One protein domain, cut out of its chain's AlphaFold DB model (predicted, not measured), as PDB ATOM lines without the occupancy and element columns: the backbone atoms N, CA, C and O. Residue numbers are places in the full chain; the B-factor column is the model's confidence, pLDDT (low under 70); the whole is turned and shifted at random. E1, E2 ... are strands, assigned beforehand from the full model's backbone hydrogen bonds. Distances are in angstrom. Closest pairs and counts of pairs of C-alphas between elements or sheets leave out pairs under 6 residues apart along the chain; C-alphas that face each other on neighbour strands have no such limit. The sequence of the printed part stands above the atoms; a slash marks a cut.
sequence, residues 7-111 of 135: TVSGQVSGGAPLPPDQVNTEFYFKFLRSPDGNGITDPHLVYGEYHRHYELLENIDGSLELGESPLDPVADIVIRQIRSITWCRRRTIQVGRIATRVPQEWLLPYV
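Overview. This is residues 7 to 111 of the 135 residues of the protein "Acetoacetate decarboxylase" of Mycobacterium pseudoshottsii JCM 15466 (UniProt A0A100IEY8). A single narrow, twisted sheet curves round as an open horseshoe, with the long, bent strand E3 running through its length. E2 and E4 are on opposite sides of the first part of E3, and E1 is beside its last part. The printed part has 105 residues with no named helix and four named strands, which follow one another along the chain from E1 to E4; the sheet is branched, its neighbour pairs E1 and E3, E2 and E3, and E3 and E4 are each antiparallel, and the class is all strand. The whole is loose, with a radius of gyration of the C-alphas of 18.4 A, and elongated, spanning 53 by 34 by 22 A.

Along the chain. E1, residues 7 to 15, begins at C-alpha 7 (48.189, 19.052, 5.179) and is 22.5 A long. E2, residues 22 to 30, is 23.9 A long. E3, residues 44 to 66, is 29.0 A long from C-alpha 44 (55.376, -11.026, 10.220) and bends by 142 degrees at residue 61. E4, residues 86 to 101, is 35.5 A long, bends by 93 degrees at residue 89 and ends at C-alpha 101 (56.707, -14.975, 8.853).

Arrangement. E1 and E2 lie on one side of E3, E4 on the other side. E1 is antiparallel to E3, with N 9 and O 63 3.0 A apart, within hydrogen-bond range. E2, E3 and E4 form a meander, each strand the antiparallel neighbour of the one before. In the hairpin E2 and E3, N 26 and O 48 are 3.0 A apart; in the hairpin E3 and E4, N 51 and O 93 are 2.9 A apart, both within hydrogen-bond range. E1 and E2 are apart.

Size, cuts and confidence. The C-alphas of Gly 14 and Asp 36, the two farthest apart, are 53.3 A from each other. The links E2 to E3 and E3 to E4 are long, with 13 and 19 residues. The printed part has no cut, and no printed residue is under 70 in pLDDT.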
ATOM      1  N   THR A   7      49.123  17.971   4.832       96.44
ATOM      2  CA  THR A   7      48.189  19.052   5.179       96.44
ATOM      3  C   THR A   7      46.864  18.809   4.467       96.44
ATOM      4  O   THR A   7      46.833  18.701   3.245       96.44
ATOM      5  N   VAL A   8      45.764  18.746   5.219       96.50
ATOM      6  CA  VAL A   8      44.401  18.702   4.669       96.50
ATOM      7  C   VAL A   8      43.669  19.956   5.114       96.50
ATOM      8  O   VAL A   8      43.655  20.272   6.301       96.50
ATOM      9  N   SER A   9      43.083  20.684   4.168       96.88
ATOM     10  CA  SER A   9      42.331  21.916   4.429       96.88
ATOM     11  C   SER A   9      41.021  21.894   3.666       96.88
ATOM     12  O   SER A   9      40.989  21.449   2.526       96.88
ATOM     13  N   GLY A  10      39.939  22.389   4.259       96.56
ATOM     14  CA  GLY A  10      38.645  22.428   3.588       96.56
ATOM     15  C   GLY A  10      37.507  22.813   4.516       96.56
ATOM     16  O   GLY A  10      37.725  23.099   5.694       96.56
ATOM     17  N   GLN A  11      36.299  22.828   3.967       97.94
ATOM     18  CA  GLN A  11      35.057  23.090   4.691       97.94
ATOM     19  C   GLN A  11      34.074  21.945   4.466       97.94
ATOM     20  O   GLN A  11      34.006  21.381   3.373       97.94
ATOM     21  N   VAL A  12      33.299  21.608   5.498       97.81
ATOM     22  CA  VAL A  12      32.212  20.634   5.363       97.81
ATOM     23  C   VAL A  12      31.177  21.191   4.385       97.81
ATOM     24  O   VAL A  12      30.626  22.266   4.606       97.81
ATOM     25  N   SER A  13      30.927  20.464   3.297       96.56
ATOM     26  CA  SER A  13      30.017  20.872   2.220       96.56
ATOM     27  C   SER A  13      28.644  20.201   2.307       96.56
ATOM     28  O   SER A  13      27.701  20.636   1.648       96.56
ATOM     29  N   GLY A  14      28.499  19.176   3.151       95.31
ATOM     30  CA  GLY A  14      27.214  18.563   3.476       95.31
ATOM     31  C   GLY A  14      27.311  17.072   3.782       95.31
ATOM     32  O   GLY A  14      28.361  16.450   3.621       95.31
ATOM     33  N   GLY A  15      26.191  16.492   4.212       96.81
ATOM     34  CA  GLY A  15      26.087  15.059   4.479       96.81
ATOM     35  C   GLY A  15      26.233  14.209   3.214       96.81
ATOM     36  O   GLY A  15      25.813  14.604   2.126       96.81
ATOM     37  N   ALA A  16      26.801  13.017   3.373       95.31
ATOM     38  CA  ALA A  16      26.895  11.992   2.342       95.31
ATOM     39  C   ALA A  16      26.147  10.718   2.781       95.31
ATOM     40  O   ALA A  16      26.028  10.458   3.982       95.31
ATOM     41  N   PRO A  17      25.643   9.897   1.838       96.00
ATOM     42  CA  PRO A  17      24.983   8.641   2.178       96.00
ATOM     43  C   PRO A  17      25.914   7.719   2.967       96.00
ATOM     44  O   PRO A  17      27.057   7.494   2.563       96.00
ATOM     45  N   LEU A  18      25.421   7.158   4.072       96.88
ATOM     46  CA  LEU A  18      26.176   6.156   4.818       96.88
ATOM     47  C   LEU A  18      26.313   4.892   3.958       96.88
ATOM     48  O   LEU A  18      25.302   4.395   3.450       96.88
ATOM     49  N   PRO A  19      27.530   4.356   3.778       95.25
ATOM     50  CA  PRO A  19      27.687   3.067   3.128       95.25
ATOM     51  C   PRO A  19      27.109   1.952   4.017       95.25
ATOM     52  O   PRO A  19      27.007   2.131   5.234       95.25
ATOM     53  N   PRO A  20      26.774   0.782   3.441       96.88
ATOM     54  CA  PRO A  20      26.480  -0.404   4.241       96.88
ATOM     55  C   PRO A  20      27.702  -0.802   5.076       96.88
ATOM     56  O   PRO A  20      28.823  -0.378   4.780       96.88
ATOM     57  N   ASP A  21      27.496  -1.655   6.081       97.31
ATOM     58  CA  ASP A  21      28.592  -2.225   6.863       97.31
ATOM     59  C   ASP A  21      29.631  -2.875   5.942       97.31
ATOM     60  O   ASP A  21      29.301  -3.632   5.024       97.31
ATOM     61  N   GLN A  22      30.900  -2.545   6.178       96.31
ATOM     62  CA  GLN A  22      32.011  -2.963   5.326       96.31
ATOM     63  C   GLN A  22      32.952  -3.886   6.084       96.31
ATOM     64  O   GLN A  22      33.203  -3.694   7.274       96.31
ATOM     65  N   VAL A  23      33.531  -4.839   5.358       96.81
ATOM     66  CA  VAL A  23      34.691  -5.604   5.813       96.81
ATOM     67  C   VAL A  23      35.853  -5.260   4.895       96.81
ATOM     68  O   VAL A  23      35.810  -5.544   3.699       96.81
ATOM     69  N   ASN A  24      36.879  -4.614   5.445       96.44
ATOM     70  CA  ASN A  24      38.116  -4.324   4.724       96.44
ATOM     71  C   ASN A  24      39.231  -5.243   5.218       96.44
ATOM     72  O   ASN A  24      39.455  -5.344   6.424       96.44
ATOM     73  N   THR A  25      39.955  -5.859   4.289       97.38
ATOM     74  CA  THR A  25      41.200  -6.571   4.587       97.38
ATOM     75  C   THR A  25      42.371  -5.628   4.357       97.38
ATOM     76  O   THR A  25      42.561  -5.139   3.245       97.38
ATOM     77  N   GLU A  26      43.154  -5.371   5.399       97.44
ATOM     78  CA  GLU A  26      44.334  -4.504   5.329       97.44
ATOM     79  C   GLU A  26      45.573  -5.281   5.767       97.44
ATOM     80  O   GLU A  26      45.511  -6.051   6.727       97.44
ATOM     81  N   PHE A  27      46.689  -5.080   5.065       97.88
ATOM     82  CA  PHE A  27      47.942  -5.799   5.284       97.88
ATOM     83  C   PHE A  27      48.984  -4.895   5.936       97.88
ATOM     84  O   PHE A  27      49.119  -3.731   5.572       97.88
ATOM     85  N   TYR A  28      49.744  -5.461   6.868       96.69
ATOM     86  CA  TYR A  28      50.792  -4.761   7.599       96.69
ATOM     87  C   TYR A  28      51.999  -5.677   7.797       96.69
ATOM     88  O   TYR A  28      51.846  -6.885   7.992       96.69
ATOM     89  N   PHE A  29      53.197  -5.098   7.831       96.75
ATOM     90  CA  PHE A  29      54.356  -5.760   8.424       96.75
ATOM     91  C   PHE A  29      54.425  -5.409   9.907       96.75
ATOM     92  O   PHE A  29      54.371  -4.235  10.273       96.75
ATOM     93  N   LYS A  30      54.531  -6.422  10.769       95.62
ATOM     94  CA  LYS A  30      54.633  -6.244  12.217       95.62
ATOM     95  C   LYS A  30      55.952  -6.798  12.727       95.62
ATOM     96  O   LYS A  30      56.247  -7.977  12.551       95.62
ATOM     97  N   PHE A  31      56.717  -5.931  13.376       94.62
ATOM     98  CA  PHE A  31      58.017  -6.224  13.964       94.62
ATOM     99  C   PHE A  31      58.311  -5.232  15.094       94.62
ATOM    100  O   PHE A  31      57.634  -4.214  15.238       94.62
ATOM    101  N   LEU A  32      59.323  -5.539  15.896       92.50
ATOM    102  CA  LEU A  32      59.911  -4.651  16.893       92.50
ATOM    103  C   LEU A  32      61.420  -4.567  16.638       92.50
ATOM    104  O   LEU A  32      61.978  -5.393  15.918       92.50
ATOM    105  N   ARG A  33      62.106  -3.590  17.236       90.50
ATOM    106  CA  ARG A  33      63.575  -3.617  17.284       90.50
ATOM    107  C   ARG A  33      64.037  -4.817  18.105       90.50
ATOM    108  O   ARG A  33      63.435  -5.122  19.136       90.50
ATOM    109  N   SER A  34      65.090  -5.492  17.643       90.38
ATOM    110  CA  SER A  34      65.653  -6.610  18.397       90.38
ATOM    111  C   SER A  34      66.301  -6.100  19.697       90.38
ATOM    112  O   SER A  34      67.057  -5.124  19.642       90.38
ATOM    113  N   PRO A  35      66.039  -6.719  20.866       89.12
ATOM    114  CA  PRO A  35      66.625  -6.297  22.144       89.12
ATOM    115  C   PRO A  35      68.154  -6.397  22.213       89.12
ATOM    116  O   PRO A  35      68.770  -5.725  23.032       89.12
ATOM    117  N   ASP A  36      68.766  -7.231  21.373       89.19
ATOM    118  CA  ASP A  36      70.221  -7.394  21.283       89.19
ATOM    119  C   ASP A  36      70.904  -6.309  20.425       89.19
ATOM    120  O   ASP A  36      72.120  -6.332  20.249       89.19
ATOM    121  N   GLY A  37      70.126  -5.365  19.882       81.69
ATOM    122  CA  GLY A  37      70.604  -4.297  19.007       81.69
ATOM    123  C   GLY A  37      70.767  -4.703  17.538       81.69
ATOM    124  O   GLY A  37      70.936  -3.824  16.689       81.69
ATOM    125  N   ASN A  38      70.645  -5.990  17.201       84.94
ATOM    126  CA  ASN A  38      70.886  -6.506  15.856       84.94
ATOM    127  C   ASN A  38      69.581  -6.581  15.054       84.94
ATOM    128  O   ASN A  38      68.843  -7.562  15.105       84.94
ATOM    129  N   GLY A  39      69.299  -5.532  14.280       90.12
ATOM    130  CA  GLY A  39      68.174  -5.518  13.342       90.12
ATOM    131  C   GLY A  39      66.801  -5.481  14.022       90.12
ATOM    132  O   GLY A  39      66.550  -4.671  14.922       90.12
ATOM    133  N   ILE A  40      65.883  -6.322  13.547       93.19
ATOM    134  CA  ILE A  40      64.497  -6.394  14.027       93.19
ATOM    135  C   ILE A  40      64.162  -7.797  14.534       93.19
ATOM    136  O   ILE A  40      64.834  -8.774  14.212       93.19
ATOM    137  N   THR A  41      63.114  -7.895  15.353       90.06
ATOM    138  CA  THR A  41      62.550  -9.177  15.788       90.06
ATOM    139  C   THR A  41      62.071  -9.992  14.596       90.06
ATOM    140  O   THR A  41      62.043  -9.510  13.472       90.06
ATOM    141  N   ASP A  42      61.562 -11.189  14.870       91.88
ATOM    142  CA  ASP A  42      60.876 -12.008  13.886       91.88
ATOM    143  C   ASP A  42      59.697 -11.273  13.186       91.88
ATOM    144  O   ASP A  42      58.623 -11.138  13.791       91.88
ATOM    145  N   PRO A  43      59.869 -10.752  11.953       96.19
ATOM    146  CA  PRO A  43      58.865  -9.930  11.303       96.19
ATOM    147  C   PRO A  43      57.772 -10.799  10.685       96.19
ATOM    148  O   PRO A  43      58.024 -11.849  10.094       96.19
ATOM    149  N   HIS A  44      56.533 -10.326  10.768       97.81
ATOM    150  CA  HIS A  44      55.376 -11.026  10.220       97.81
ATOM    151  C   HIS A  44      54.625 -10.150   9.226       97.81
ATOM    152  O   HIS A  44      54.370  -8.975   9.499       97.81
ATOM    153  N   LEU A  45      54.200 -10.744   8.111       98.06
ATOM    154  CA  LEU A  45      53.083 -10.218   7.339       98.06
ATOM    155  C   LEU A  45      51.800 -10.598   8.080       98.06
ATOM    156  O   LEU A  45      51.519 -11.778   8.310       98.06
ATOM    157  N   VAL A  46      51.021  -9.596   8.458       98.12
ATOM    158  CA  VAL A  46      49.728  -9.764   9.120       98.12
ATOM    159  C   VAL A  46      48.644  -9.125   8.267       98.12
ATOM    160  O   VAL A  46      48.907  -8.172   7.533       98.12
ATOM    161  N   TYR A  47      47.419  -9.624   8.380       98.06
ATOM    162  CA  TYR A  47      46.250  -8.915   7.876       98.06
ATOM    163  C   TYR A  47      45.219  -8.733   8.980       98.06
ATOM    164  O   TYR A  47      45.082  -9.566   9.877       98.06
ATOM    165  N   GLY A  48      44.518  -7.608   8.935       97.50
ATOM    166  CA  GLY A  48      43.365  -7.337   9.779       97.50
ATOM    167  C   GLY A  48      42.095  -7.344   8.945       97.50
ATOM    168  O   GLY A  48      42.057  -6.726   7.883       97.50
ATOM    169  N   GLU A  49      41.059  -8.010   9.440       97.81
ATOM    170  CA  GLU A  49      39.686  -7.795   8.986       97.81
ATOM    171  C   GLU A  49      39.080  -6.663   9.818       97.81
ATOM    172  O   GLU A  49      38.966  -6.765  11.042       97.81
ATOM    173  N   TYR A  50      38.735  -5.561   9.155       97.62
ATOM    174  CA  TYR A  50      38.147  -4.374   9.765       97.62
ATOM    175  C   TYR A  50      36.660  -4.332   9.438       97.62
ATOM    176  O   TYR A  50      36.275  -3.963   8.328       97.62
ATOM    177  N   HIS A  51      35.832  -4.676  10.421       97.62
ATOM    178  CA  HIS A  51      34.381  -4.558  10.347       97.62
ATOM    179  C   HIS A  51      33.991  -3.131  10.719       97.62
ATOM    180  O   HIS A  51      34.178  -2.712  11.865       97.62
ATOM    181  N   ARG A  52      33.503  -2.365   9.745       97.62
ATOM    182  CA  ARG A  52      33.253  -0.928   9.865       97.62
ATOM    183  C   ARG A  52      31.771  -0.624   9.763       97.62
ATOM    184  O   ARG A  52      31.132  -0.999   8.785       97.62
ATOM    185  N   HIS A  53      31.290   0.136  10.738       97.75
ATOM    186  CA  HIS A  53      29.938   0.675  10.782       97.75
ATOM    187  C   HIS A  53      30.011   2.202  10.852       97.75
ATOM    188  O   HIS A  53      30.584   2.753  11.798       97.75
ATOM    189  N   TYR A  54      29.467   2.880   9.843       97.69
ATOM    190  CA  TYR A  54      29.477   4.339   9.750       97.69
ATOM    191  C   TYR A  54      28.225   4.928  10.400       97.69
ATOM    192  O   TYR A  54      27.117   4.468  10.158       97.69
ATOM    193  N   GLU A  55      28.410   5.971  11.206       97.69
ATOM    194  CA  GLU A  55      27.325   6.692  11.888       97.69
ATOM    195  C   GLU A  55      27.153   8.120  11.363       97.69
ATOM    196  O   GLU A  55      26.099   8.727  11.529       97.69
ATOM    197  N   LEU A  56      28.210   8.669  10.766       97.56
ATOM    198  CA  LEU A  56      28.232   9.978  10.131       97.56
ATOM    199  C   LEU A  56      29.193   9.922   8.950       97.56
ATOM    200  O   LEU A  56      30.295   9.378   9.076       97.56
ATOM    201  N   LEU A  57      28.788  10.534   7.844       98.00
ATOM    202  CA  LEU A  57      29.649  10.798   6.707       98.00
ATOM    203  C   LEU A  57      29.297  12.170   6.133       98.00
ATOM    204  O   LEU A  57      28.142  12.432   5.808       98.00
ATOM    205  N   GLU A  58      30.296  13.030   6.014       97.94
ATOM    206  CA  GLU A  58      30.168  14.370   5.454       97.94
ATOM    207  C   GLU A  58      31.258  14.585   4.411       97.94
ATOM    208  O   GLU A  58      32.396  14.142   4.579       97.94
ATOM    209  N   ASN A  59      30.906  15.265   3.325       97.94
ATOM    210  CA  ASN A  59      31.863  15.683   2.318       97.94
ATOM    211  C   ASN A  59      32.592  16.939   2.791       97.94
ATOM    212  O   ASN A  59      32.005  17.829   3.408       97.94
ATOM    213  N   ILE A  60      33.874  17.011   2.458       98.06
ATOM    214  CA  ILE A  60      34.703  18.198   2.611       98.06
ATOM    215  C   ILE A  60      35.062  18.685   1.210       98.06
ATOM    216  O   ILE A  60      35.599  17.923   0.404       98.06
ATOM    217  N   ASP A  61      34.781  19.957   0.937       97.75
ATOM    218  CA  ASP A  61      35.383  20.665  -0.192       97.75
ATOM    219  C   ASP A  61      36.719  21.256   0.266       97.75
ATOM    220  O   ASP A  61      36.772  22.010   1.245       97.75
ATOM    221  N   GLY A  62      37.814  20.838  -0.364       96.56
ATOM    222  CA  GLY A  62      39.139  21.060   0.188       96.56
ATOM    223  C   GLY A  62      40.301  20.607  -0.685       96.56
ATOM    224  O   GLY A  62      40.151  20.197  -1.834       96.56
ATOM    225  N   SER A  63      41.487  20.690  -0.095       96.44
ATOM    226  CA  SER A  63      42.778  20.393  -0.705       96.44
ATOM    227  C   SER A  63      43.626  19.498   0.201       96.44
ATOM    228  O   SER A  63      43.418  19.419   1.416       96.44
ATOM    229  N   LEU A  64      44.575  18.807  -0.429       96.88
ATOM    230  CA  LEU A  64      45.560  17.931   0.190       96.88
ATOM    231  C   LEU A  64      46.936  18.326  -0.344       96.88
ATOM    232  O   LEU A  64      47.137  18.350  -1.556       96.88
ATOM    233  N   GLU A  65      47.872  18.577   0.561       95.50
ATOM    234  CA  GLU A  65      49.285  18.774   0.249       95.50
ATOM    235  C   GLU A  65      50.105  17.673   0.921       95.50
ATOM    236  O   GLU A  65      49.889  17.355   2.097       95.50
ATOM    237  N   LEU A  66      51.046  17.102   0.169       96.50
ATOM    238  CA  LEU A  66      52.043  16.156   0.663       96.50
ATOM    239  C   LEU A  66      53.356  16.910   0.857       96.50
ATOM    240  O   LEU A  66      53.748  17.701   0.001       96.50
ATOM    241  N   GLY A  67      53.989  16.713   2.006       93.75
ATOM    242  CA  GLY A  67      55.207  17.415   2.388       93.75
ATOM    243  C   GLY A  67      56.437  16.522   2.359       93.75
ATOM    244  O   GLY A  67      56.350  15.301   2.489       93.75
ATOM    245  N   GLU A  68      57.586  17.173   2.218       92.62
ATOM    246  CA  GLU A  68      58.897  16.533   2.191       92.62
ATOM    247  C   GLU A  68      59.292  15.974   3.562       92.62
ATOM    248  O   GLU A  68      59.065  16.593   4.611       92.62
ATOM    249  N   SER A  69      59.947  14.815   3.543       87.50
ATOM    250  CA  SER A  69      60.598  14.217   4.703       87.50
ATOM    251  C   SER A  69      61.847  13.471   4.258       87.50
ATOM    252  O   SER A  69      61.799  12.735   3.277       87.50
ATOM    253  N   PRO A  70      62.957  13.594   4.998       86.06
ATOM    254  CA  PRO A  70      64.158  12.821   4.709       86.06
ATOM    255  C   PRO A  70      64.026  11.343   5.131       86.06
ATOM    256  O   PRO A  70      64.936  10.560   4.883       86.06
ATOM    257  N   LEU A  71      62.931  10.968   5.807       84.56
ATOM    258  CA  LEU A  71      62.665   9.603   6.282       84.56
ATOM    259  C   LEU A  71      61.627   8.861   5.433       84.56
ATOM    260  O   LEU A  71      61.676   7.636   5.343       84.56
ATOM    261  N   ASP A  72      60.689   9.594   4.824       86.25
ATOM    262  CA  ASP A  72      59.532   9.022   4.140       86.25
ATOM    263  C   ASP A  72      59.291   9.723   2.794       86.25
ATOM    264  O   ASP A  72      59.091  10.941   2.778       86.25
ATOM    265  N   PRO A  73      59.186   8.982   1.677       90.56
ATOM    266  CA  PRO A  73      58.958   9.542   0.342       90.56
ATOM    267  C   PRO A  73      57.476   9.892   0.102       90.56
ATOM    268  O   PRO A  73      56.898   9.575  -0.937       90.56
ATOM    269  N   VAL A  74      56.800  10.502   1.083       91.94
ATOM    270  CA  VAL A  74      55.362  10.826   0.974       91.94
ATOM    271  C   VAL A  74      55.115  11.842  -0.146       91.94
ATOM    272  O   VAL A  74      54.143  11.698  -0.884       91.94
ATOM    273  N   ALA A  75      56.001  12.829  -0.307       93.88
ATOM    274  CA  ALA A  75      55.907  13.847  -1.355       93.88
ATOM    275  C   ALA A  75      56.024  13.282  -2.786       93.88
ATOM    276  O   ALA A  75      55.461  13.858  -3.716       93.88
ATOM    277  N   ASP A  76      56.664  12.119  -2.961       94.31
ATOM    278  CA  ASP A  76      56.859  11.485  -4.273       94.31
ATOM    279  C   ASP A  76      55.563  10.884  -4.849       94.31
ATOM    280  O   ASP A  76      55.485  10.526  -6.032       94.31
ATOM    281  N   ILE A  77      54.508  10.766  -4.035       94.69
ATOM    282  CA  ILE A  77      53.211  10.246  -4.470       94.69
ATOM    283  C   ILE A  77      52.493  11.298  -5.325       94.69
ATOM    284  O   ILE A  77      51.903  12.258  -4.831       94.69
ATOM    285  N   VAL A  78      52.461  11.075  -6.640       93.94
ATOM    286  CA  VAL A  78      51.793  11.982  -7.587       93.94
ATOM    287  C   VAL A  78      50.265  11.927  -7.441       93.94
ATOM    288  O   VAL A  78      49.606  11.001  -7.926       93.94
ATOM    289  N   ILE A  79      49.673  12.974  -6.859       93.75
ATOM    290  CA  ILE A  79      48.214  13.153  -6.802       93.75
ATOM    291  C   ILE A  79      47.706  13.643  -8.163       93.75
ATOM    292  O   ILE A  79      47.846  14.807  -8.525       93.75
ATOM    293  N   ARG A  80      47.069  12.750  -8.926       95.44
ATOM    294  CA  ARG A  80      46.448  13.101 -10.220       95.44
ATOM    295  C   ARG A  80      45.134  13.858 -10.063       95.44
ATOM    296  O   ARG A  80      44.837  14.747 -10.851       95.44
ATOM    297  N   GLN A  81      44.325  13.446  -9.094       95.56
ATOM    298  CA  GLN A  81      43.003  14.005  -8.846       95.56
ATOM    299  C   GLN A  81      42.541  13.634  -7.436       95.56
ATOM    300  O   GLN A  81      42.573  12.460  -7.064       95.56
ATOM    301  N   ILE A  82      42.027  14.612  -6.691       95.56
ATOM    302  CA  ILE A  82      41.284  14.369  -5.452       95.56
ATOM    303  C   ILE A  82      39.856  13.957  -5.835       95.56
ATOM    304  O   ILE A  82      39.156  14.696  -6.525       95.56
ATOM    305  N   ARG A  83      39.435  12.747  -5.444       95.56
ATOM    306  CA  ARG A  83      38.086  12.222  -5.744       95.56
ATOM    307  C   ARG A  83      37.061  12.594  -4.684       95.56
ATOM    308  O   ARG A  83      35.926  12.904  -5.023       95.56
ATOM    309  N   SER A  84      37.465  12.544  -3.423       95.25
ATOM    310  CA  SER A  84      36.658  12.950  -2.283       95.25
ATOM    311  C   SER A  84      37.561  13.182  -1.078       95.25
ATOM    312  O   SER A  84      38.626  12.573  -0.955       95.25
ATOM    313  N   ILE A  85      37.110  14.054  -0.184       97.31
ATOM    314  CA  ILE A  85      37.617  14.185   1.178       97.31
ATOM    315  C   ILE A  85      36.387  14.042   2.065       97.31
ATOM    316  O   ILE A  85      35.372  14.695   1.815       97.31
ATOM    317  N   THR A  86      36.441  13.158   3.055       96.88
ATOM    318  CA  THR A  86      35.292  12.902   3.924       96.88
ATOM    319  C   THR A  86      35.662  13.028   5.388       96.88
ATOM    320  O   THR A  86      36.715  12.573   5.836       96.88
ATOM    321  N   TRP A  87      34.757  13.638   6.145       96.44
ATOM    322  CA  TRP A  87      34.739  13.558   7.594       96.44
ATOM    323  C   TRP A  87      33.773  12.453   7.998       96.44
ATOM    324  O   TRP A  87      32.668  12.360   7.461       96.44
ATOM    325  N   CYS A  88      34.175  11.578   8.918       97.06
ATOM    326  CA  CYS A  88      33.305  10.491   9.343       97.06
ATOM    327  C   CYS A  88      33.420  10.190  10.830       97.06
ATOM    328  O   CYS A  88      34.481  10.323  11.441       97.06
ATOM    329  N   ARG A  89      32.313   9.696  11.386       97.81
ATOM    330  CA  ARG A  89      32.305   8.968  12.652       97.81
ATOM    331  C   ARG A  89      31.959   7.522  12.348       97.81
ATOM    332  O   ARG A  89      30.932   7.244  11.728       97.81
ATOM    333  N   ARG A  90      32.818   6.602  12.783       97.00
ATOM    334  CA  ARG A  90      32.619   5.167  12.579       97.00
ATOM    335  C   ARG A  90      33.056   4.359  13.787       97.00
ATOM    336  O   ARG A  90      34.001   4.728  14.482       97.00
ATOM    337  N   ARG A  91      32.408   3.212  13.969       97.50
ATOM    338  CA  ARG A  91      32.865   2.136  14.851       97.50
ATOM    339  C   ARG A  91      33.624   1.115  14.020       97.50
ATOM    340  O   ARG A  91      33.309   0.885  12.851       97.50
ATOM    341  N   THR A  92      34.663   0.529  14.598       97.25
ATOM    342  CA  THR A  92      35.464  -0.480  13.907       97.25
ATOM    343  C   THR A  92      35.864  -1.581  14.867       97.25
ATOM    344  O   THR A  92      36.441  -1.307  15.916       97.25
ATOM    345  N   ILE A  93      35.557  -2.821  14.494       97.75
ATOM    346  CA  ILE A  93      36.059  -4.021  15.160       97.75
ATOM    347  C   ILE A  93      37.140  -4.601  14.257       97.75
ATOM    348  O   ILE A  93      36.912  -4.786  13.062       97.75
ATOM    349  N   GLN A  94      38.315  -4.860  14.826       97.06
ATOM    350  CA  GLN A  94      39.451  -5.412  14.101       97.06
ATOM    351  C   GLN A  94      39.752  -6.826  14.590       97.06
ATOM    352  O   GLN A  94      39.947  -7.043  15.785       97.06
ATOM    353  N   VAL A  95      39.866  -7.766  13.654       97.00
ATOM    354  CA  VAL A  95      40.353  -9.124  13.913       97.00
ATOM    355  C   VAL A  95      41.673  -9.312  13.174       97.00
ATOM    356  O   VAL A  95      41.708  -9.387  11.949       97.00
ATOM    357  N   GLY A  96      42.779  -9.333  13.921       96.94
ATOM    358  CA  GLY A  96      44.123  -9.503  13.368       96.94
ATOM    359  C   GLY A  96      44.511 -10.972  13.220       96.94
ATOM    360  O   GLY A  96      44.277 -11.773  14.125       96.94
ATOM    361  N   ARG A  97      45.148 -11.319  12.100       97.31
ATOM    362  CA  ARG A  97      45.664 -12.659  11.803       97.31
ATOM    363  C   ARG A  97      47.090 -12.578  11.272       97.31
ATOM    364  O   ARG A  97      47.444 -11.660  10.534       97.31
ATOM    365  N   ILE A  98      47.907 -13.563  11.634       97.75
ATOM    366  CA  ILE A  98      49.234 -13.742  11.043       97.75
ATOM    367  C   ILE A  98      49.054 -14.445   9.697       97.75
ATOM    368  O   ILE A  98      48.444 -15.511   9.646       97.75
ATOM    369  N   ALA A  99      49.568 -13.846   8.623       97.56
ATOM    370  CA  ALA A  99      49.590 -14.474   7.305       97.56
ATOM    371  C   ALA A  99      50.802 -15.399   7.183       97.56
ATOM    372  O   ALA A  99      50.666 -16.574   6.864       97.56
ATOM    373  N   THR A 100      51.992 -14.855   7.446       97.94
ATOM    374  CA  THR A 100      53.256 -15.591   7.388       97.94
ATOM    375  C   THR A 100      54.362 -14.825   8.106       97.94
ATOM    376  O   THR A 100      54.304 -13.601   8.244       97.94
ATOM    377  N   ARG A 101      55.402 -15.549   8.517       97.62
ATOM    378  CA  ARG A 101      56.707 -14.975   8.853       97.62
ATOM    379  C   ARG A 101      57.388 -14.483   7.572       97.62
ATOM    380  O   ARG A 101      57.225 -15.117   6.525       97.62
ATOM    381  N   VAL A 102      58.125 -13.377   7.645       97.25
ATOM    382  CA  VAL A 102      58.912 -12.840   6.522       97.25
ATOM    383  C   VAL A 102      60.373 -12.618   6.924       97.25
ATOM    384  O   VAL A 102      60.651 -12.429   8.107       97.25
ATOM    385  N   PRO A 103      61.325 -12.657   5.977       96.25
ATOM    386  CA  PRO A 103      62.724 -12.355   6.268       96.25
ATOM    387  C   PRO A 103      62.928 -10.890   6.683       96.25
ATOM    388  O   PRO A 103      62.281  -9.986   6.150       96.25
ATOM    389  N   GLN A 104      63.828 -10.637   7.638       94.75
ATOM    390  CA  GLN A 104      64.045  -9.285   8.169       94.75
ATOM    391  C   GLN A 104      64.722  -8.356   7.158       94.75
ATOM    392  O   GLN A 104      64.430  -7.163   7.111       94.75
ATOM    393  N   GLU A 105      65.583  -8.906   6.307       94.81
ATOM    394  CA  GLU A 105      66.339  -8.195   5.280       94.81
ATOM    395  C   GLU A 105      65.447  -7.510   4.240       94.81
ATOM    396  O   GLU A 105      65.873  -6.544   3.615       94.81
ATOM    397  N   TRP A 106      64.194  -7.952   4.085       95.06
ATOM    398  CA  TRP A 106      63.219  -7.288   3.216       95.06
ATOM    399  C   TRP A 106      62.758  -5.945   3.776       95.06
ATOM    400  O   TRP A 106      62.338  -5.076   3.017       95.06
ATOM    401  N   LEU A 107      62.790  -5.796   5.101       94.06
ATOM    402  CA  LEU A 107      62.226  -4.648   5.800       94.06
ATOM    403  C   LEU A 107      63.304  -3.692   6.288       94.06
ATOM    404  O   LEU A 107      63.084  -2.488   6.236       94.06
ATOM    405  N   LEU A 108      64.457  -4.209   6.734       91.50
ATOM    406  CA  LEU A 108      65.539  -3.422   7.339       91.50
ATOM    407  C   LEU A 108      65.893  -2.121   6.590       91.50
ATOM    408  O   LEU A 108      66.053  -1.119   7.282       91.50
ATOM    409  N   PRO A 109      65.959  -2.072   5.241       89.19
ATOM    410  CA  PRO A 109      66.263  -0.830   4.520       89.19
ATOM    411  C   PRO A 109      65.233   0.296   4.709       89.19
ATOM    412  O   PRO A 109      65.547   1.452   4.461       89.19
ATOM    413  N   TYR A 110      64.012  -0.039   5.126       87.88
ATOM    414  CA  TYR A 110      62.884   0.888   5.244       87.88
ATOM    415  C   TYR A 110      62.493   1.170   6.701       87.88
ATOM    416  O   TYR A 110      61.587   1.961   6.959       87.88
ATOM    417  N   VAL A 111      63.130   0.504   7.672       88.50
ATOM    418  CA  VAL A 111      62.822   0.695   9.093       88.50
ATOM    419  C   VAL A 111      63.564   1.913   9.625       88.50
ATOM    420  O   VAL A 111      64.785   1.894   9.722       88.50
TER     421      VAL A 111